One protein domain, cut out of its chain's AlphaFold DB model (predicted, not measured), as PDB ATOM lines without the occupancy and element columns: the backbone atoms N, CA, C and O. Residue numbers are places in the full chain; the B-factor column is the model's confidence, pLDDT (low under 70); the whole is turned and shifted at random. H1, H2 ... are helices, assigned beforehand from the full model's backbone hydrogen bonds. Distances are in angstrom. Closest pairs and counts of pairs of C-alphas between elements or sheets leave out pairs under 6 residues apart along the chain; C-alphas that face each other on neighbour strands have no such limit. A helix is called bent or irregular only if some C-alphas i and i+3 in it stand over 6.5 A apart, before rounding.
ATOM      1  N   PHE A 119     -17.943  63.642  64.368       90.62
ATOM      2  CA  PHE A 119     -17.909  62.806  63.165       90.62
ATOM      3  C   PHE A 119     -17.008  63.379  62.063       90.62
ATOM      4  O   PHE A 119     -16.257  62.632  61.443       90.62
ATOM      5  N   GLN A 120     -17.034  64.696  61.836       89.94
ATOM      6  CA  GLN A 120     -16.155  65.351  60.858       89.94
ATOM      7  C   GLN A 120     -14.674  65.266  61.250       89.94
ATOM      8  O   GLN A 120     -13.818  65.066  60.389       89.94
ATOM      9  N   GLU A 121     -14.359  65.419  62.537       89.75
ATOM     10  CA  GLU A 121     -12.994  65.283  63.051       89.75
ATOM     11  C   GLU A 121     -12.497  63.837  62.954       89.75
ATOM     12  O   GLU A 121     -11.375  63.605  62.500       89.75
ATOM     13  N   GLU A 122     -13.331  62.861  63.310       88.62
ATOM     14  CA  GLU A 122     -13.016  61.436  63.178       88.62
ATOM     15  C   GLU A 122     -12.778  61.042  61.718       88.62
ATOM     16  O   GLU A 122     -11.789  60.371  61.418       88.62
ATOM     17  N   GLU A 123     -13.623  61.509  60.794       87.00
ATOM     18  CA  GLU A 123     -13.453  61.276  59.359       87.00
ATOM     19  C   GLU A 123     -12.148  61.895  58.838       87.00
ATOM     20  O   GLU A 123     -11.409  61.246  58.095       87.00
ATOM     21  N   ALA A 124     -11.813  63.118  59.263       83.69
ATOM     22  CA  ALA A 124     -10.567  63.780  58.878       83.69
ATOM     23  C   ALA A 124      -9.326  63.047  59.417       83.69
ATOM     24  O   ALA A 124      -8.349  62.852  58.687       83.69
ATOM     25  N   VAL A 125      -9.364  62.606  60.677       83.38
ATOM     26  CA  VAL A 125      -8.289  61.816  61.293       83.38
ATOM     27  C   VAL A 125      -8.135  60.474  60.584       83.38
ATOM     28  O   VAL A 125      -7.011  60.058  60.299       83.38
ATOM     29  N   GLU A 126      -9.234  59.800  60.255       83.12
ATOM     30  CA  GLU A 126      -9.178  58.512  59.569       83.12
ATOM     31  C   GLU A 126      -8.701  58.658  58.121       83.12
ATOM     32  O   GLU A 126      -7.883  57.859  57.660       83.12
ATOM     33  N   ALA A 127      -9.111  59.717  57.418       76.00
ATOM     34  CA  ALA A 127      -8.585  60.055  56.101       76.00
ATOM     35  C   ALA A 127      -7.067  60.297  56.147       76.00
ATOM     36  O   ALA A 127      -6.338  59.782  55.295       76.00
ATOM     37  N   HIS A 128      -6.574  61.006  57.167       78.00
ATOM     38  CA  HIS A 128      -5.141  61.217  57.366       78.00
ATOM     39  C   HIS A 128      -4.399  59.904  57.656       78.00
ATOM     40  O   HIS A 128      -3.422  59.589  56.979       78.00
ATOM     41  N   ARG A 129      -4.909  59.074  58.577       80.06
ATOM     42  CA  ARG A 129      -4.345  57.740  58.866       80.06
ATOM     43  C   ARG A 129      -4.367  56.819  57.652       80.06
ATOM     44  O   ARG A 129      -3.515  55.939  57.529       80.06
ATOM     45  N   ARG A 130      -5.370  56.951  56.782       78.19
ATOM     46  CA  ARG A 130      -5.464  56.202  55.525       78.19
ATOM     47  C   ARG A 130      -4.396  56.666  54.541       78.19
ATOM     48  O   ARG A 130      -3.767  55.809  53.926       78.19
ATOM     49  N   ALA A 131      -4.172  57.973  54.418       74.00
ATOM     50  CA  ALA A 131      -3.097  58.524  53.597       74.00
ATOM     51  C   ALA A 131      -1.720  58.060  54.099       74.00
ATOM     52  O   ALA A 131      -0.966  57.467  53.335       74.00
ATOM     53  N   GLU A 132      -1.447  58.183  55.399       78.31
ATOM     54  CA  GLU A 132      -0.185  57.737  56.004       78.31
ATOM     55  C   GLU A 132       0.048  56.230  55.810       78.31
ATOM     56  O   GLU A 132       1.140  55.796  55.441       78.31
ATOM     57  N   ARG A 133      -0.995  55.404  55.977       77.94
ATOM     58  CA  ARG A 133      -0.907  53.962  55.693       77.94
ATOM     59  C   ARG A 133      -0.623  53.676  54.218       77.94
ATOM     60  O   ARG A 133       0.150  52.761  53.932       77.94
ATOM     61  N   LEU A 134      -1.228  54.418  53.288       75.12
ATOM     62  CA  LEU A 134      -0.946  54.284  51.854       75.12
ATOM     63  C   LEU A 134       0.493  54.687  51.521       75.12
ATOM     64  O   LEU A 134       1.129  54.002  50.720       75.12
ATOM     65  N   ASP A 135       1.023  55.720  52.171       75.31
ATOM     66  CA  ASP A 135       2.405  56.171  51.997       75.31
ATOM     67  C   ASP A 135       3.407  55.155  52.551       75.31
ATOM     68  O   ASP A 135       4.355  54.790  51.857       75.31
ATOM     69  N   LEU A 136       3.167  54.605  53.746       77.00
ATOM     70  CA  LEU A 136       3.988  53.531  54.322       77.00
ATOM     71  C   LEU A 136       3.988  52.278  53.437       77.00
ATOM     72  O   LEU A 136       5.032  51.670  53.197       77.00
ATOM     73  N   THR A 137       2.817  51.919  52.912       80.38
ATOM     74  CA  THR A 137       2.652  50.798  51.978       80.38
ATOM     75  C   THR A 137       3.391  51.071  50.663       80.38
ATOM     76  O   THR A 137       4.051  50.181  50.124       80.38
ATOM     77  N   GLY A 138       3.341  52.313  50.173       79.12
ATOM     78  CA  GLY A 138       4.099  52.768  49.011       79.12
ATOM     79  C   GLY A 138       5.611  52.720  49.238       79.12
ATOM     80  O   GLY A 138       6.331  52.223  48.380       79.12
ATOM     81  N   ALA A 139       6.095  53.144  50.407       84.44
ATOM     82  CA  ALA A 139       7.512  53.117  50.763       84.44
ATOM     83  C   ALA A 139       8.064  51.685  50.875       84.44
ATOM     84  O   ALA A 139       9.174  51.417  50.421       84.44
ATOM     85  N   GLN A 140       7.287  50.750  51.433       86.88
ATOM     86  CA  GLN A 140       7.687  49.343  51.550       86.88
ATOM     87  C   GLN A 140       7.686  48.612  50.200       86.88
ATOM     88  O   GLN A 140       8.546  47.768  49.957       86.88
ATOM     89  N   LEU A 141       6.743  48.937  49.311       89.75
ATOM     90  CA  LEU A 141       6.623  48.295  47.999       89.75
ATOM     91  C   LEU A 141       7.377  49.014  46.876       89.75
ATOM     92  O   LEU A 141       7.576  48.421  45.818       89.75
ATOM     93  N   GLY A 142       7.827  50.249  47.097       90.50
ATOM     94  CA  GLY A 142       8.586  51.043  46.132       90.50
ATOM     95  C   GLY A 142       9.798  50.307  45.552       90.50
ATOM     96  O   GLY A 142       9.891  50.213  44.328       90.50
ATOM     97  N   PRO A 143      10.675  49.698  46.377       93.06
ATOM     98  CA  PRO A 143      11.809  48.928  45.871       93.06
ATOM     99  C   PRO A 143      11.381  47.762  44.974       93.06
ATOM    100  O   PRO A 143      11.950  47.562  43.908       93.06
ATOM    101  N   HIS A 144      10.336  47.024  45.357       91.25
ATOM    102  CA  HIS A 144       9.824  45.909  44.556       91.25
ATOM    103  C   HIS A 144       9.231  46.378  43.225       91.25
ATOM    104  O   HIS A 144       9.458  45.745  42.195       91.25
ATOM    105  N   ALA A 145       8.498  47.493  43.233       91.94
ATOM    106  CA  ALA A 145       7.934  48.064  42.021       91.94
ATOM    107  C   ALA A 145       9.018  48.529  41.044       91.94
ATOM    108  O   ALA A 145       8.909  48.258  39.848       91.94
ATOM    109  N   GLN A 146      10.078  49.161  41.556       93.38
ATOM    110  CA  GLN A 146      11.207  49.595  40.740       93.38
ATOM    111  C   GLN A 146      11.943  48.401  40.125       93.38
ATOM    112  O   GLN A 146      12.185  48.404  38.926       93.38
ATOM    113  N   VAL A 147      12.206  47.340  40.898       92.25
ATOM    114  CA  VAL A 147      12.846  46.119  40.374       92.25
ATOM    115  C   VAL A 147      12.006  45.482  39.259       92.25
ATOM    116  O   VAL A 147      12.559  45.048  38.252       92.25
ATOM    117  N   ILE A 148      10.673  45.452  39.393       90.62
ATOM    118  CA  ILE A 148       9.781  44.962  38.326       90.62
ATOM    119  C   ILE A 148       9.866  45.857  37.083       90.62
ATOM    120  O   ILE A 148       9.952  45.342  35.966       90.62
ATOM    121  N   ALA A 149       9.837  47.182  37.261       92.81
ATOM    122  CA  ALA A 149       9.916  48.142  36.163       92.81
ATOM    123  C   ALA A 149      11.264  48.058  35.427       92.81
ATOM    124  O   ALA A 149      11.283  48.036  34.198       92.81
ATOM    125  N   ASP A 150      12.369  47.930  36.162       92.81
ATOM    126  CA  ASP A 150      13.721  47.792  35.616       92.81
ATOM    127  C   ASP A 150      13.882  46.471  34.853       92.81
ATOM    128  O   ASP A 150      14.371  46.468  33.722       92.81
ATOM    129  N   ALA A 151      13.410  45.354  35.425       91.00
ATOM    130  CA  ALA A 151      13.431  44.046  34.769       91.00
ATOM    131  C   ALA A 151      12.630  44.070  33.457       91.00
ATOM    132  O   ALA A 151      13.112  43.628  32.414       91.00
ATOM    133  N   TYR A 152      11.429  44.656  33.470       92.56
ATOM    134  CA  TYR A 152      10.625  44.817  32.260       92.56
ATOM    135  C   TYR A 152      11.270  45.772  31.240       92.56
ATOM    136  O   TYR A 152      11.270  45.498  30.036       92.56
ATOM    137  N   GLY A 153      11.882  46.860  31.711       92.56
ATOM    138  CA  GLY A 153      12.659  47.789  30.894       92.56
ATOM    139  C   GLY A 153      13.837  47.108  30.196       92.56
ATOM    140  O   GLY A 153      14.073  47.363  29.015       92.56
ATOM    141  N   ALA A 154      14.523  46.179  30.870       92.31
ATOM    142  CA  ALA A 154      15.596  45.379  30.282       92.31
ATOM    143  C   ALA A 154      15.093  44.465  29.149       92.31
ATOM    144  O   ALA A 154      15.769  44.337  28.123       92.31
ATOM    145  N   LEU A 155      13.893  43.885  29.287       91.00
ATOM    146  CA  LEU A 155      13.254  43.113  28.214       91.00
ATOM    147  C   LEU A 155      12.915  44.006  27.010       91.00
ATOM    148  O   LEU A 155      13.263  43.671  25.875       91.00
ATOM    149  N   ARG A 156      12.299  45.176  27.245       93.81
ATOM    150  CA  ARG A 156      11.992  46.157  26.183       93.81
ATOM    151  C   ARG A 156      13.250  46.651  25.475       93.81
ATOM    152  O   ARG A 156      13.264  46.741  24.250       93.81
ATOM    153  N   GLY A 157      14.303  46.945  26.235       93.12
ATOM    154  CA  GLY A 157      15.585  47.401  25.705       93.12
ATOM    155  C   GLY A 157      16.252  46.359  24.807       93.12
ATOM    156  O   GLY A 157      16.791  46.714  23.762       93.12
ATOM    157  N   ALA A 158      16.167  45.073  25.160       92.88
ATOM    158  CA  ALA A 158      16.696  43.993  24.330       92.88
ATOM    159  C   ALA A 158      15.943  43.865  22.992       92.88
ATOM    160  O   ALA A 158      16.573  43.723  21.946       92.88
ATOM    161  N   VAL A 159      14.610  43.992  23.003       92.44
ATOM    162  CA  VAL A 159      13.795  44.002  21.773       92.44
ATOM    163  C   VAL A 159      14.115  45.214  20.900       92.44
ATOM    164  O   VAL A 159      14.296  45.055  19.699       92.44
ATOM    165  N   ALA A 160      14.253  46.402  21.493       92.69
ATOM    166  CA  ALA A 160      14.629  47.604  20.754       92.69
ATOM    167  C   ALA A 160      16.034  47.491  20.132       92.69
ATOM    168  O   ALA A 160      16.241  47.922  19.001       92.69
ATOM    169  N   ALA A 161      16.991  46.872  20.834       92.12
ATOM    170  CA  ALA A 161      18.324  46.603  20.293       92.12
ATOM    171  C   ALA A 161      18.283  45.621  19.109       92.12
ATOM    172  O   ALA A 161      19.021  45.796  18.141       92.12
ATOM    173  N   MET A 162      17.408  44.611  19.166       92.94
ATOM    174  CA  MET A 162      17.164  43.713  18.037       92.94
ATOM    175  C   MET A 162      16.555  44.461  16.851       92.94
ATOM    176  O   MET A 162      17.049  44.299  15.743       92.94
ATOM    177  N   ASP A 163      15.528  45.286  17.071       91.69
ATOM    178  CA  ASP A 163      14.905  46.079  16.005       91.69
ATOM    179  C   ASP A 163      15.916  47.024  15.339       91.69
ATOM    180  O   ASP A 163      15.981  47.074  14.114       91.69
ATOM    181  N   ALA A 164      16.763  47.699  16.124       91.75
ATOM    182  CA  ALA A 164      17.828  48.558  15.603       91.75
ATOM    183  C   ALA A 164      18.850  47.768  14.767       91.75
ATOM    184  O   ALA A 164      19.249  48.201  13.689       91.75
ATOM    185  N   ALA A 165      19.234  46.569  15.216       89.19
ATOM    186  CA  ALA A 165      20.098  45.694  14.431       89.19
ATOM    187  C   ALA A 165      19.408  45.195  13.141       89.19
ATOM    188  O   ALA A 165      20.064  45.051  12.113       89.19
ATOM    189  N   ILE A 166      18.098  44.947  13.152       88.69
ATOM    190  CA  ILE A 166      17.352  44.596  11.931       88.69
ATOM    191  C   ILE A 166      17.346  45.775  10.948       88.69
ATOM    192  O   ILE A 166      17.552  45.568   9.752       88.69
ATOM    193  N   GLU A 167      17.145  46.998  11.438       90.19
ATOM    194  CA  GLU A 167      17.153  48.217  10.620       90.19
ATOM    195  C   GLU A 167      18.531  48.474   9.984       90.19
ATOM    196  O   GLU A 167      18.611  48.724   8.782       90.19
ATOM    197  N   ASP A 168      19.614  48.318  10.754       88.94
ATOM    198  CA  ASP A 168      20.989  48.551  10.290       88.94
ATOM    199  C   ASP A 168      21.473  47.525   9.247       88.94
ATOM    200  O   ASP A 168      22.240  47.869   8.343       88.94
ATOM    201  N   TYR A 169      21.072  46.253   9.372       86.00
ATOM    202  CA  TYR A 169      21.623  45.143   8.571       86.00
ATOM    203  C   TYR A 169      20.626  44.517   7.580       86.00
ATOM    204  O   TYR A 169      21.005  43.632   6.803       86.00
ATOM    205  N   GLY A 170      19.379  44.995   7.562       78.88
ATOM    206  CA  GLY A 170      18.314  44.543   6.670       78.88
ATOM    207  C   GLY A 170      17.644  43.230   7.098       78.88
ATOM    208  O   GLY A 170      18.242  42.356   7.731       78.88
ATOM    209  N   TYR A 171      16.375  43.077   6.708       74.31
ATOM    210  CA  TYR A 171      15.593  41.854   6.914       74.31
ATOM    211  C   TYR A 171      16.236  40.652   6.197       74.31
ATOM    212  O   TYR A 171      16.687  40.778   5.059       74.31
ATOM    213  N   GLY A 172      16.269  39.484   6.850       68.88
ATOM    214  CA  GLY A 172      16.836  38.240   6.300       68.88
ATOM    215  C   GLY A 172      18.266  37.898   6.748       68.88
ATOM    216  O   GLY A 172      18.700  36.763   6.566       68.88
ATOM    217  N   ASN A 173      18.984  38.816   7.409       75.25
ATOM    218  CA  ASN A 173      20.344  38.583   7.919       75.25
ATOM    219  C   ASN A 173      20.367  38.207   9.412       75.25
ATOM    220  O   ASN A 173      21.091  38.810  10.207       75.25
ATOM    221  N   GLU A 174      19.592  37.193   9.810       77.75
ATOM    222  CA  GLU A 174      19.453  36.759  11.213       77.75
ATOM    223  C   GLU A 174      20.809  36.551  11.910       77.75
ATOM    224  O   GLU A 174      20.995  36.960  13.057       77.75
ATOM    225  N   TRP A 175      21.780  35.952  11.216       77.19
ATOM    226  CA  TRP A 175      23.112  35.711  11.772       77.19
ATOM    227  C   TRP A 175      23.852  37.011  12.107       77.19
ATOM    228  O   TRP A 175      24.483  37.113  13.161       77.19
ATOM    229  N   VAL A 176      23.724  38.031  11.252       79.31
ATOM    230  CA  VAL A 176      24.339  39.343  11.477       79.31
ATOM    231  C   VAL A 176      23.662  40.036  12.652       79.31
ATOM    232  O   VAL A 176      24.362  40.476  13.559       79.31
ATOM    233  N   VAL A 177      22.326  40.045  12.701       81.12
ATOM    234  CA  VAL A 177      21.552  40.606  13.825       81.12
ATOM    235  C   VAL A 177      21.944  39.929  15.144       81.12
ATOM    236  O   VAL A 177      22.267  40.604  16.118       81.12
ATOM    237  N   ARG A 178      22.028  38.593  15.166       81.56
ATOM    238  CA  ARG A 178      22.456  37.820  16.343       81.56
ATOM    239  C   ARG A 178      23.881  38.129  16.773       81.56
ATOM    240  O   ARG A 178      24.122  38.260  17.965       81.56
ATOM    241  N   SER A 179      24.811  38.290  15.831       84.50
ATOM    242  CA  SER A 179      26.209  38.632  16.139       84.50
ATOM    243  C   SER A 179      26.369  39.981  16.857       84.50
ATOM    244  O   SER A 179      27.418  40.246  17.444       84.50
ATOM    245  N   LYS A 180      25.339  40.840  16.807       89.06
ATOM    246  CA  LYS A 180      25.309  42.162  17.447       89.06
ATOM    247  C   LYS A 180      24.608  42.165  18.798       89.06
ATOM    248  O   LYS A 180      24.726  43.147  19.525       89.06
ATOM    249  N   LEU A 181      23.907  41.088  19.138       88.00
ATOM    250  CA  LEU A 181      23.221  40.937  20.410       88.00
ATOM    251  C   LEU A 181      24.090  40.132  21.373       88.00
ATOM    252  O   LEU A 181      24.736  39.152  21.002       88.00
ATOM    253  N   THR A 182      24.100  40.530  22.640       89.44
ATOM    254  CA  THR A 182      24.718  39.723  23.692       89.44
ATOM    255  C   THR A 182      23.872  38.479  23.970       89.44
ATOM    256  O   THR A 182      22.665  38.469  23.727       89.44
ATOM    257  N   ALA A 183      24.484  37.432  24.531       81.88
ATOM    258  CA  ALA A 183      23.752  36.231  24.947       81.88
ATOM    259  C   ALA A 183      22.568  36.575  25.875       81.88
ATOM    260  O   ALA A 183      21.462  36.081  25.672       81.88
ATOM    261  N   LEU A 184      22.773  37.517  26.801       83.12
ATOM    262  CA  LEU A 184      21.740  38.009  27.713       83.12
ATOM    263  C   LEU A 184      20.593  38.729  26.981       83.12
ATOM    264  O   LEU A 184      19.424  38.507  27.282       83.12
ATOM    265  N   GLN A 185      20.897  39.565  25.980       86.94
ATOM    266  CA  GLN A 185      19.859  40.213  25.166       86.94
ATOM    267  C   GLN A 185      19.028  39.188  24.396       86.94
ATOM    268  O   GLN A 185      17.811  39.330  24.320       86.94
ATOM    269  N   ILE A 186      19.664  38.146  23.857       84.38
ATOM    270  CA  ILE A 186      18.967  37.065  23.156       84.38
ATOM    271  C   ILE A 186      17.992  36.358  24.110       84.38
ATOM    272  O   ILE A 186      16.831  36.161  23.752       84.38
ATOM    273  N   GLU A 187      18.410  36.038  25.335       81.81
ATOM    274  CA  GLU A 187      17.531  35.437  26.350       81.81
ATOM    275  C   GLU A 187      16.362  36.355  26.748       81.81
ATOM    276  O   GLU A 187      15.211  35.911  26.809       81.81
ATOM    277  N   HIS A 188      16.615  37.653  26.933       87.75
ATOM    278  CA  HIS A 188      15.572  38.642  27.214       87.75
ATOM    279  C   HIS A 188      14.557  38.768  26.069       87.75
ATOM    280  O   HIS A 188      13.351  38.833  26.312       87.75
ATOM    281  N   ILE A 189      15.017  38.755  24.813       86.38
ATOM    282  CA  ILE A 189      14.151  38.781  23.626       86.38
ATOM    283  C   ILE A 189      13.243  37.547  23.606       86.38
ATOM    284  O   ILE A 189      12.033  37.668  23.404       86.38
ATOM    285  N   TRP A 190      13.788  36.358  23.879       84.00
ATOM    286  CA  TRP A 190      12.984  35.138  23.981       84.00
ATOM    287  C   TRP A 190      11.930  35.225  25.079       84.00
ATOM    288  O   TRP A 190      10.774  34.850  24.865       84.00
ATOM    289  N   THR A 191      12.312  35.739  26.246       83.50
ATOM    290  CA  THR A 191      11.397  35.956  27.368       83.50
ATOM    291  C   THR A 191      10.279  36.929  26.991       83.50
ATOM    292  O   THR A 191       9.111  36.640  27.250       83.50
ATOM    293  N   TRP A 192      10.599  38.028  26.302       86.94
ATOM    294  CA  TRP A 192       9.617  39.004  25.827       86.94
ATOM    295  C   TRP A 192       8.549  38.378  24.925       86.94
ATOM    296  O   TRP A 192       7.352  38.552  25.163       86.94
ATOM    297  N   PHE A 193       8.960  37.615  23.910       85.44
ATOM    298  CA  PHE A 193       8.015  37.006  22.972       85.44
ATOM    299  C   PHE A 193       7.154  35.915  23.613       85.44
ATOM    300  O   PHE A 193       6.038  35.663  23.163       85.44
ATOM    301  N   ARG A 194       7.613  35.313  24.715       83.81
ATOM    302  CA  ARG A 194       6.809  34.378  25.514       83.81
ATOM    303  C   ARG A 194       5.739  35.063  26.363       83.81
ATOM    304  O   ARG A 194       4.800  34.386  26.784       83.81
ATOM    305  N   LEU A 195       5.840  36.371  26.612       82.56
ATOM    306  CA  LEU A 195       4.798  37.109  27.322       82.56
ATOM    307  C   LEU A 195       3.578  37.317  26.409       82.56
ATOM    308  O   LEU A 195       3.730  37.873  25.315       82.56
ATOM    309  N   PRO A 196       2.359  36.951  26.852       86.25
ATOM    310  CA  PRO A 196       1.124  37.323  26.170       86.25
ATOM    311  C   PRO A 196       1.018  38.838  25.972       86.25
ATOM    312  O   PRO A 196       1.408  39.615  26.846       86.25
ATOM    313  N   GLN A 197       0.412  39.270  24.864       86.25
ATOM    314  CA  GLN A 197       0.213  40.694  24.565       86.25
ATOM    315  C   GLN A 197      -0.517  41.440  25.697       86.25
ATOM    316  O   GLN A 197      -0.162  42.569  26.022       86.25
ATOM    317  N   THR A 198      -1.494  40.797  26.344       85.38
ATOM    318  CA  THR A 198      -2.217  41.359  27.495       85.38
ATOM    319  C   THR A 198      -1.303  41.661  28.680       85.38
ATOM    320  O   THR A 198      -1.519  42.651  29.373       85.38
ATOM    321  N   PHE A 199      -0.265  40.850  28.905       89.06
ATOM    322  CA  PHE A 199       0.707  41.095  29.969       89.06
ATOM    323  C   PHE A 199       1.654  42.219  29.588       89.06
ATOM    324  O   PHE A 199       1.888  43.086  30.417       89.06
ATOM    325  N   ARG A 200       2.136  42.254  28.337       91.25
ATOM    326  CA  ARG A 200       2.978  43.360  27.850       91.25
ATOM    327  C   ARG A 200       2.269  44.705  28.064       91.25
ATOM    328  O   ARG A 200       2.826  45.576  28.710       91.25
ATOM    329  N   LEU A 201       0.992  44.806  27.682       91.50
ATOM    330  CA  LEU A 201       0.176  46.005  27.918       91.50
ATOM    331  C   LEU A 201       0.001  46.344  29.409       91.50
ATOM    332  O   LEU A 201      -0.010  47.517  29.781       91.50
ATOM    333  N   ALA A 202      -0.152  45.336  30.275       90.31
ATOM    334  CA  ALA A 202      -0.248  45.551  31.717       90.31
ATOM    335  C   ALA A 202       1.077  46.045  32.318       90.31
ATOM    336  O   ALA A 202       1.058  46.912  33.187       90.31
ATOM    337  N   PHE A 203       2.212  45.527  31.840       92.88
ATOM    338  CA  PHE A 203       3.544  45.968  32.247       92.88
ATOM    339  C   PHE A 203       3.904  47.351  31.705       92.88
ATOM    340  O   PHE A 203       4.493  48.132  32.441       92.88
ATOM    341  N   ASP A 204       3.510  47.686  30.474       93.88
ATOM    342  CA  ASP A 204       3.654  49.039  29.929       93.88
ATOM    343  C   ASP A 204       2.893  50.043  30.802       93.88
ATOM    344  O   ASP A 204       3.475  51.003  31.299       93.88
ATOM    345  N   ARG A 205       1.620  49.753  31.109       94.31
ATOM    346  CA  ARG A 205       0.822  50.582  32.022       94.31
ATOM    347  C   ARG A 205       1.441  50.675  33.416       94.31
ATOM    348  O   ARG A 205       1.411  51.739  34.023       94.31
ATOM    349  N   PHE A 206       1.967  49.570  33.935       94.38
ATOM    350  CA  PHE A 206       2.640  49.544  35.229       94.38
ATOM    351  C   PHE A 206       3.899  50.423  35.228       94.38
ATOM    352  O   PHE A 206       4.081  51.214  36.146       94.38
ATOM    353  N   ALA A 207       4.744  50.317  34.201       92.81
ATOM    354  CA  ALA A 207       5.946  51.134  34.064       92.81
ATOM    355  C   ALA A 207       5.597  52.628  33.966       92.81
ATOM    356  O   ALA A 207       6.230  53.441  34.639       92.81
ATOM    357  N   ASP A 208       4.548  52.975  33.215       94.31
ATOM    358  CA  ASP A 208       4.024  54.343  33.133       94.31
ATOM    359  C   ASP A 208       3.487  54.834  34.492       94.31
ATOM    360  O   ASP A 208       3.786  55.952  34.918       94.31
ATOM    361  N   ASP A 209       2.737  53.989  35.213       93.44
ATOM    362  CA  ASP A 209       2.231  54.289  36.557       93.44
ATOM    363  C   ASP A 209       3.401  54.588  37.522       93.44
ATOM    364  O   ASP A 209       3.370  55.601  38.224       93.44
ATOM    365  N   ILE A 210       4.467  53.778  37.520       95.00
ATOM    366  CA  ILE A 210       5.650  54.001  38.369       95.00
ATOM    367  C   ILE A 210       6.418  55.264  37.953       95.00
ATOM    368  O   ILE A 210       6.763  56.075  38.814       95.00
ATOM    369  N   ALA A 211       6.628  55.486  36.653       92.50
ATOM    370  CA  ALA A 211       7.320  56.673  36.148       92.50
ATOM    371  C   ALA A 211       6.566  57.981  36.461       92.50
ATOM    372  O   ALA A 211       7.187  59.020  36.679       92.50
ATOM    373  N   SER A 212       5.232  57.929  36.525       92.62
ATOM    374  CA  SER A 212       4.378  59.072  36.884       92.62
ATOM    375  C   SER A 212       4.318  59.371  38.390       92.62
ATOM    376  O   SER A 212       3.692  60.350  38.796       92.62
ATOM    377  N   GLY A 213       4.970  58.551  39.225       91.19
ATOM    378  CA  GLY A 213       4.961  58.703  40.680       91.19
ATOM    379  C   GLY A 213       3.688  58.178  41.348       91.19
ATOM    380  O   GLY A 213       3.376  58.572  42.473       91.19
ATOM    381  N   ARG A 214       2.926  57.305  40.678       90.12
ATOM    382  CA  ARG A 214       1.751  56.669  41.280       90.12
ATOM    383  C   ARG A 214       2.162  55.761  42.442       90.12
ATOM    384  O   ARG A 214       3.252  55.195  42.448       90.12
ATOM    385  N   ASN A 215       1.265  55.582  43.419       88.25
ATOM    386  CA  ASN A 215       1.519  54.718  44.572       88.25
ATOM    387  C   ASN A 215       1.906  53.283  44.123       88.25
ATOM    388  O   ASN A 215       1.089  52.605  43.485       88.25
ATOM    389  N   PRO A 216       3.109  52.787  44.489       89.25
ATOM    390  CA  PRO A 216       3.615  51.479  44.065       89.25
ATOM    391  C   PRO A 216       2.693  50.305  44.402       89.25
ATOM    392  O   PRO A 216       2.608  49.333  43.651       89.25
ATOM    393  N   ALA A 217       1.959  50.389  45.512       87.06
ATOM    394  CA  ALA A 217       1.057  49.332  45.941       87.06
ATOM    395  C   ALA A 217      -0.170  49.201  45.035       87.06
ATOM    396  O   ALA A 217      -0.618  48.088  44.756       87.06
ATOM    397  N   GLU A 218      -0.716  50.326  44.566       88.00
ATOM    398  CA  GLU A 218      -1.818  50.317  43.604       88.00
ATOM    399  C   GLU A 218      -1.369  49.762  42.257       88.00
ATOM    400  O   GLU A 218      -2.061  48.916  41.690       88.00
ATOM    401  N   ALA A 219      -0.198  50.192  41.781       91.06
ATOM    402  CA  ALA A 219       0.377  49.727  40.526       91.06
ATOM    403  C   ALA A 219       0.625  48.206  40.562       91.06
ATOM    404  O   ALA A 219       0.183  47.486  39.666       91.06
ATOM    405  N   ILE A 220       1.231  47.688  41.640       89.44
ATOM    406  CA  ILE A 220       1.464  46.244  41.814       89.44
ATOM    407  C   ILE A 220       0.136  45.475  41.891       89.44
ATOM    408  O   ILE A 220       0.005  44.426  41.264       89.44
ATOM    409  N   ARG A 221      -0.877  45.974  42.616       88.56
ATOM    410  CA  ARG A 221      -2.201  45.321  42.677       88.56
ATOM    411  C   ARG A 221      -2.884  45.279  41.312       88.56
ATOM    412  O   ARG A 221      -3.444  44.244  40.958       88.56
ATOM    413  N   ALA A 222      -2.832  46.372  40.553       89.25
ATOM    414  CA  ALA A 222      -3.394  46.435  39.207       89.25
ATOM    415  C   ALA A 222      -2.689  45.456  38.257       89.25
ATOM    416  O   ALA A 222      -3.355  44.748  37.503       89.25
ATOM    417  N   LEU A 223      -1.359  45.359  38.351       90.69
ATOM    418  CA  LEU A 223      -0.563  44.404  37.585       90.69
ATOM    419  C   LEU A 223      -0.918  42.951  37.948       90.69
ATOM    420  O   LEU A 223      -1.216  42.152  37.061       90.69
ATOM    421  N   LEU A 224      -0.958  42.612  39.241       87.81
ATOM    422  CA  LEU A 224      -1.277  41.259  39.724       87.81
ATOM    423  C   LEU A 224      -2.734  40.841  39.467       87.81
ATOM    424  O   LEU A 224      -3.023  39.648  39.403       87.81
ATOM    425  N   ALA A 225      -3.653  41.796  39.297       87.31
ATOM    426  CA  ALA A 225      -5.029  41.506  38.896       87.31
ATOM    427  C   ALA A 225      -5.126  41.003  37.444       87.31
ATOM    428  O   ALA A 225      -6.051  40.262  37.114       87.31
ATOM    429  N   VAL A 226      -4.178  41.394  36.582       86.12
ATOM    430  CA  VAL A 226      -4.115  40.975  35.171       86.12
ATOM    431  C   VAL A 226      -3.185  39.778  34.982       86.12
ATOM    432  O   VAL A 226      -3.482  38.891  34.182       86.12
ATOM    433  N   VAL A 227      -2.069  39.745  35.715       81.81
ATOM    434  CA  VAL A 227      -1.050  38.696  35.629       81.81
ATOM    435  C   VAL A 227      -1.202  37.753  36.827       81.81
ATOM    436  O   VAL A 227      -0.657  38.032  37.898       81.81
ATOM    437  N   PRO A 228      -1.937  36.631  36.697       66.25
ATOM    438  CA  PRO A 228      -2.018  35.660  37.777       66.25
ATOM    439  C   PRO A 228      -0.619  35.117  38.088       66.25
ATOM    440  O   PRO A 228       0.165  34.829  37.186       66.25
ATOM    441  N   ALA A 229      -0.325  34.910  39.375       58.34
ATOM    442  CA  ALA A 229       0.979  34.444  39.863       58.34
ATOM    443  C   ALA A 229       1.432  33.073  39.304       58.34
ATOM    444  O   ALA A 229       2.564  32.656  39.533       58.34
ATOM    445  N   ALA A 230       0.559  32.365  38.584       55.00
ATOM    446  CA  ALA A 230       0.826  31.076  37.963       55.00
ATOM    447  C   ALA A 230       0.620  31.167  36.444       55.00
ATOM    448  O   ALA A 230      -0.408  30.749  35.915       55.00
ATOM    449  N   VAL A 231       1.604  31.709  35.728       56.62
ATOM    450  CA  VAL A 231       1.679  31.558  34.270       56.62
ATOM    451  C   VAL A 231       2.327  30.197  33.991       56.62
ATOM    452  O   VAL A 231       3.471  29.986  34.401       56.62
ATOM    453  N   PRO A 232       1.636  29.234  33.352       53.88
ATOM    454  CA  PRO A 232       2.220  27.926  33.099       53.88
ATOM    455  C   PRO A 232       3.374  28.046  32.082       53.88
ATOM    456  O   PRO A 232       3.177  28.581  30.991       53.88
ATOM    457  N   PRO A 233       4.569  27.506  32.382       52.03
ATOM    458  CA  PRO A 233       5.801  27.746  31.617       52.03
ATOM    459  C   PRO A 233       5.875  27.078  30.226       52.03
ATOM    460  O   PRO A 233       6.960  26.981  29.659       52.03
ATOM    461  N   ARG A 234       4.774  26.559  29.659       53.72
ATOM    462  CA  ARG A 234       4.839  25.566  28.560       53.72
ATOM    463  C   ARG A 234       3.982  25.819  27.314       53.72
ATOM    464  O   ARG A 234       3.835  24.907  26.505       53.72
ATOM    465  N   ALA A 235       3.470  27.024  27.072       53.78
ATOM    466  CA  ALA A 235       2.869  27.334  25.766       53.78
ATOM    467  C   ALA A 235       3.967  27.682  24.733       53.78
ATOM    468  O   ALA A 235       4.239  28.846  24.466       53.78
ATOM    469  N   TYR A 236       4.641  26.665  24.187       50.69
ATOM    470  CA  TYR A 236       5.870  26.818  23.386       50.69
ATOM    471  C   TYR A 236       5.667  27.298  21.927       50.69
ATOM    472  O   TYR A 236       6.645  27.459  21.215       50.69
ATOM    473  N   SER A 237       4.447  27.549  21.438       55.47
ATOM    474  CA  SER A 237       4.222  27.690  19.979       55.47
ATOM    475  C   SER A 237       4.140  29.121  19.401       55.47
ATOM    476  O   SER A 237       4.701  29.321  18.334       55.47
ATOM    477  N   PRO A 238       3.512  30.138  20.033       63.94
ATOM    478  CA  PRO A 238       3.290  31.431  19.356       63.94
ATOM    479  C   PRO A 238       4.524  32.344  19.273       63.94
ATOM    480  O   PRO A 238       4.669  33.116  18.330       63.94
ATOM    481  N   ALA A 239       5.417  32.269  20.264       67.94
ATOM    482  CA  ALA A 239       6.564  33.174  20.397       67.94
ATOM    483  C   ALA A 239       7.621  32.965  19.300       67.94
ATOM    484  O   ALA A 239       8.259  33.915  18.854       67.94
ATOM    485  N   TYR A 240       7.798  31.711  18.882       68.50
ATOM    486  CA  TYR A 240       8.735  31.334  17.828       68.50
ATOM    487  C   TYR A 240       8.271  31.870  16.470       68.50
ATOM    488  O   TYR A 240       9.057  32.473  15.743       68.50
ATOM    489  N   ASP A 241       6.978  31.725  16.174       74.62
ATOM    490  CA  ASP A 241       6.374  32.241  14.946       74.62
ATOM    491  C   ASP A 241       6.400  33.777  14.917       74.62
ATOM    492  O   ASP A 241       6.730  34.360  13.889       74.62
ATOM    493  N   GLU A 242       6.120  34.452  16.039       77.81
ATOM    494  CA  GLU A 242       6.212  35.919  16.146       77.81
ATOM    495  C   GLU A 242       7.646  36.417  15.897       77.81
ATOM    496  O   GLU A 242       7.845  37.351  15.119       77.81
ATOM    497  N   LEU A 243       8.651  35.767  16.499       79.00
ATOM    498  CA  LEU A 243      10.060  36.113  16.302       79.00
ATOM    499  C   LEU A 243      10.505  35.884  14.850       79.00
ATOM    500  O   LEU A 243      11.111  36.771  14.251       79.00
ATOM    501  N   ASN A 244      10.172  34.731  14.266       74.00
ATOM    502  CA  ASN A 244      10.517  34.410  12.878       74.00
ATOM    503  C   ASN A 244       9.830  35.344  11.881       74.00
ATOM    504  O   ASN A 244      10.461  35.809  10.936       74.00
ATOM    505  N   ASN A 245       8.554  35.669  12.103       80.44
ATOM    506  CA  ASN A 245       7.838  36.635  11.274       80.44
ATOM    507  C   ASN A 245       8.497  38.020  11.336       80.44
ATOM    508  O   ASN A 245       8.525  38.731  10.333       80.44
ATOM    509  N   ARG A 246       9.052  38.399  12.494       78.44
ATOM    510  CA  ARG A 246       9.717  39.693  12.694       78.44
ATOM    511  C   ARG A 246      11.123  39.753  12.092       78.44
ATOM    512  O   ARG A 246      11.509  40.799  11.582       78.44
ATOM    513  N   LEU A 247      11.864  38.645  12.109       76.00
ATOM    514  CA  LEU A 247      13.177  38.522  11.455       76.00
ATOM    515  C   LEU A 247      13.074  38.341   9.924       76.00
ATOM    516  O   LEU A 247      14.081  38.467   9.222       76.00
ATOM    517  N   GLY A 248      11.858  38.119   9.412       67.12
ATOM    518  CA  GLY A 248      11.572  37.751   8.028       67.12
ATOM    519  C   GLY A 248      11.625  36.234   7.856       67.12
ATOM    520  O   GLY A 248      12.537  35.580   8.359       67.12
ATOM    521  N   SER A 249      10.641  35.656   7.157       58.88
ATOM    522  CA  SER A 249      10.612  34.221   6.860       58.88
ATOM    523  C   SER A 249      11.897  33.815   6.141       58.88
ATOM    524  O   SER A 249      12.135  34.209   5.001       58.88
ATOM    525  N   PHE A 250      12.727  33.049   6.835       51.44
ATOM    526  CA  PHE A 250      14.001  32.573   6.334       51.44
ATOM    527  C   PHE A 250      13.770  31.478   5.289       51.44
ATOM    528  O   PHE A 250      13.361  30.367   5.632       51.44
ATOM    529  N   GLU A 251      14.049  31.772   4.021       51.25
ATOM    530  CA  GLU A 251      14.401  30.726   3.065       51.25
ATOM    531  C   GLU A 251      15.922  30.530   3.148       51.25
ATOM    532  O   GLU A 251      16.670  31.477   2.897       51.25
ATOM    533  N   PRO A 252      16.412  29.346   3.558       48.53
ATOM    534  CA  PRO A 252      17.836  29.071   3.656       48.53
ATOM    535  C   PRO A 252      18.434  28.943   2.252       48.53
ATOM    536  O   PRO A 252      18.684  27.836   1.781       48.53
ATOM    537  N   ASP A 274      16.460  27.152  33.387       54.81
ATOM    538  CA  ASP A 274      16.878  28.381  34.052       54.81
ATOM    539  C   ASP A 274      17.028  29.571  33.074       54.81
ATOM    540  O   ASP A 274      18.062  30.233  33.057       54.81
ATOM    541  N   ILE A 275      16.045  29.845  32.200       59.78
ATOM    542  CA  ILE A 275      16.056  31.117  31.442       59.78
ATOM    543  C   ILE A 275      15.928  32.266  32.444       59.78
ATOM    544  O   ILE A 275      14.911  32.360  33.141       59.78
ATOM    545  N   ASP A 276      16.941  33.131  32.482       64.81
ATOM    546  CA  ASP A 276      16.912  34.378  33.236       64.81
ATOM    547  C   ASP A 276      15.891  35.322  32.584       64.81
ATOM    548  O   ASP A 276      16.086  35.842  31.484       64.81
ATOM    549  N   ASP A 277      14.749  35.525  33.243       70.19
ATOM    550  CA  ASP A 277      13.711  36.453  32.795       70.19
ATOM    551  C   ASP A 277      14.014  37.909  33.184       70.19
ATOM    552  O   ASP A 277      13.104  38.671  33.510       70.19
ATOM    553  N   ALA A 278      15.296  38.289  33.159       79.25
ATOM    554  CA  ALA A 278      15.825  39.526  33.737       79.25
ATOM    555  C   ALA A 278      15.492  39.666  35.238       79.25
ATOM    556  O   ALA A 278      15.323  40.772  35.754       79.25
ATOM    557  N   GLY A 279      15.304  38.540  35.933       82.44
ATOM    558  CA  GLY A 279      14.777  38.489  37.298       82.44
ATOM    559  C   GLY A 279      13.303  38.897  37.460       82.44
ATOM    560  O   GLY A 279      12.840  39.006  38.601       82.44
ATOM    561  N   LEU A 280      12.536  39.101  36.378       83.00
ATOM    562  CA  LEU A 280      11.148  39.580  36.426       83.00
ATOM    563  C   LEU A 280      10.245  38.668  37.264       83.00
ATOM    564  O   LEU A 280       9.426  39.152  38.047       83.00
ATOM    565  N   ARG A 281      10.389  37.344  37.158       81.38
ATOM    566  CA  ARG A 281       9.546  36.402  37.917       81.38
ATOM    567  C   ARG A 281       9.877  36.394  39.397       81.38
ATOM    568  O   ARG A 281       8.965  36.285  40.217       81.38
ATOM    569  N   ILE A 282      11.157  36.515  39.741       83.38
ATOM    570  CA  ILE A 282      11.601  36.635  41.133       83.38
ATOM    571  C   ILE A 282      11.045  37.938  41.711       83.38
ATOM    572  O   ILE A 282      10.380  37.905  42.743       83.38
ATOM    573  N   ALA A 283      11.193  39.047  40.983       84.38
ATOM    574  CA  ALA A 283      10.670  40.350  41.373       84.38
ATOM    575  C   ALA A 283       9.146  40.333  41.581       84.38
ATOM    576  O   ALA A 283       8.655  40.803  42.605       84.38
ATOM    577  N   MET A 284       8.390  39.726  40.660       83.62
ATOM    578  CA  MET A 284       6.937  39.574  40.783       83.62
ATOM    579  C   MET A 284       6.523  38.693  41.963       83.62
ATOM    580  O   MET A 284       5.564  39.013  42.668       83.62
ATOM    581  N   ARG A 285       7.218  37.572  42.186       86.44
ATOM    582  CA  ARG A 285       6.944  36.669  43.310       86.44
ATOM    583  C   ARG A 285       7.203  37.373  44.636       86.44
ATOM    584  O   ARG A 285       6.364  37.300  45.531       86.44
ATOM    585  N   ASP A 286       8.333  38.057  44.745       85.75
ATOM    586  CA  ASP A 286       8.748  38.741  45.963       85.75
ATOM    587  C   ASP A 286       7.837  39.948  46.237       85.75
ATOM    588  O   ASP A 286       7.392  40.124  47.368       85.75
ATOM    589  N   ALA A 287       7.428  40.693  45.203       84.62
ATOM    590  CA  ALA A 287       6.403  41.732  45.312       84.62
ATOM    591  C   ALA A 287       5.043  41.164  45.748       84.62
ATOM    592  O   ALA A 287       4.377  41.737  46.609       84.62
ATOM    593  N   SER A 288       4.625  40.018  45.197       85.31
ATOM    594  CA  SER A 288       3.390  39.349  45.615       85.31
ATOM    595  C   SER A 288       3.467  38.846  47.057       85.31
ATOM    596  O   SER A 288       2.435  38.825  47.730       85.31
ATOM    597  N   LEU A 289       4.635  38.404  47.527       87.06
ATOM    598  CA  LEU A 289       4.838  37.976  48.909       87.06
ATOM    599  C   LEU A 289       4.813  39.183  49.847       87.06
ATOM    600  O   LEU A 289       4.053  39.167  50.812       87.06
ATOM    601  N   ALA A 290       5.551  40.243  49.509       85.06
ATOM    602  CA  ALA A 290       5.557  41.508  50.235       85.06
ATOM    603  C   ALA A 290       4.133  42.066  50.375       85.06
ATOM    604  O   ALA A 290       3.698  42.407  51.474       85.06
ATOM    605  N   LEU A 291       3.350  42.043  49.290       84.75
ATOM    606  CA  LEU A 291       1.951  42.472  49.284       84.75
ATOM    607  C   LEU A 291       1.060  41.639  50.224       84.75
ATOM    608  O   LEU A 291       0.136  42.187  50.816       84.75
ATOM    609  N   ARG A 292       1.321  40.332  50.368       84.56
ATOM    610  CA  ARG A 292       0.586  39.440  51.287       84.56
ATOM    611  C   ARG A 292       1.011  39.598  52.744       84.56
ATOM    612  O   ARG A 292       0.215  39.305  53.628       84.56
ATOM    613  N   THR A 293       2.257  40.002  52.989       84.19
ATOM    614  CA  THR A 293       2.779  40.255  54.342       84.19
ATOM    615  C   THR A 293       2.401  41.626  54.880       84.19
ATOM    616  O   THR A 293       2.504  41.846  56.086       84.19
ATOM    617  N   LEU A 294       1.961  42.542  54.013       80.75
ATOM    618  CA  LEU A 294       1.363  43.784  54.472       80.75
ATOM    619  C   LEU A 294       0.153  43.449  55.343       80.75
ATOM    620  O   LEU A 294      -0.649  42.596  54.948       80.75
TER     621      LEU A 294
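AT A GLANCE: This is residues 119 to 252 and 274 to 294 of the 486 residues of an uncharacterized protein of Microbacterium oryzae (UniProt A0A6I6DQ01). One long bent helix, H1, runs along most of the length of the printed part, and H2, H3, H4 and H7 pack along its second arm, H1b, while residues 119 to 133 of its first arm, H1a, stick out free. H7 runs back beside H1b, the helical hairpin of H4 and H5 packs near the bend, H3 crosses H1b, H2 folds back at its far end, and H6 packs on H3. The printed part has 155 residues with seven named helices, H1 to H7 in order, and no named strand; the class is all helix. It is loose, with a radius of gyration of the C-alphas of 19.7 A, and its outline is a rod spanning 77 by 31 by 22 A.

HOW THE PARTS SIT: H1, residues 119 to 169, is the hub, touching five other helices. By its hydrogen bonds it was assigned as one helix, but it is bent: C-alphas 140 and 143 are 7.0 A apart. Its arms, H1a, residues 119 to 140, and H1b, residues 143 to 169, stand at a steep tilt of 51 degrees. H2, residues 174 to 180, touches residues 162 to 169 of H1b, closest at the C-alphas of Ala 165 and Val 177, 5.3 A. H3, residues 183 to 194, is about perpendicular to H1b at 78 degrees and touches it, closest at the C-alphas of Ala 158 and Gln 185, 5.0 A. H4, residues 197 to 211, touches H1b at a steep tilt of 63 degrees, with the C-alphas of Ala 149 and Ala 207 closest, 5.4 A. H5, residues 216 to 226, forms a hairpin with H4, a shallow tilt of 7 degrees, opposite ways; their closest C-alphas, of Phe 206 and Ala 219, are 5.8 A apart. H5 also touches residues 134 to 139 of H1a, where the closest C-alphas, of Gly 138 and Pro 216, are 5.1 A apart. H6, residues 238 to 247, touches H3, closest at the C-alphas of Phe 193 and Ala 239, 4.8 A. H7, residues 280 to 293, touches H1b at a shallow tilt of 18 degrees, opposite ways, with the C-alphas of Ala 151 and Leu 280 closest, 5.3 A. H7 and H4 are apart. Every O i to N i+4 pair is within hydrogen-bond range in H1a, H1b, H2, H3, H4, H6 and H7; in H5 it is 6 of 7.

IN THESE COORDINATES: H1a begins at C-alpha 119, (-17.909, 62.806, 63.165), and is 31.2 A long. H1b measures 38.8 A and ends at C-alpha 169, (21.623, 45.143, 8.571). H4 measures 21.0 A and H7 19.8 A; H7 ends at C-alpha 293, (2.779, 40.255, 54.342).

THE WHOLE: The C-alphas of Phe 119 and Pro 252 are the two farthest apart, 77.2 A. Residues 253 to 273 are not printed, and C-alphas 252 and 274 are 30.4 A apart across this cut. The link from H5 to H6, 11 residues, is long. The pLDDT is under 70 at residue 172 and residues 228 to 240, 248 to 252 and 274 to 276.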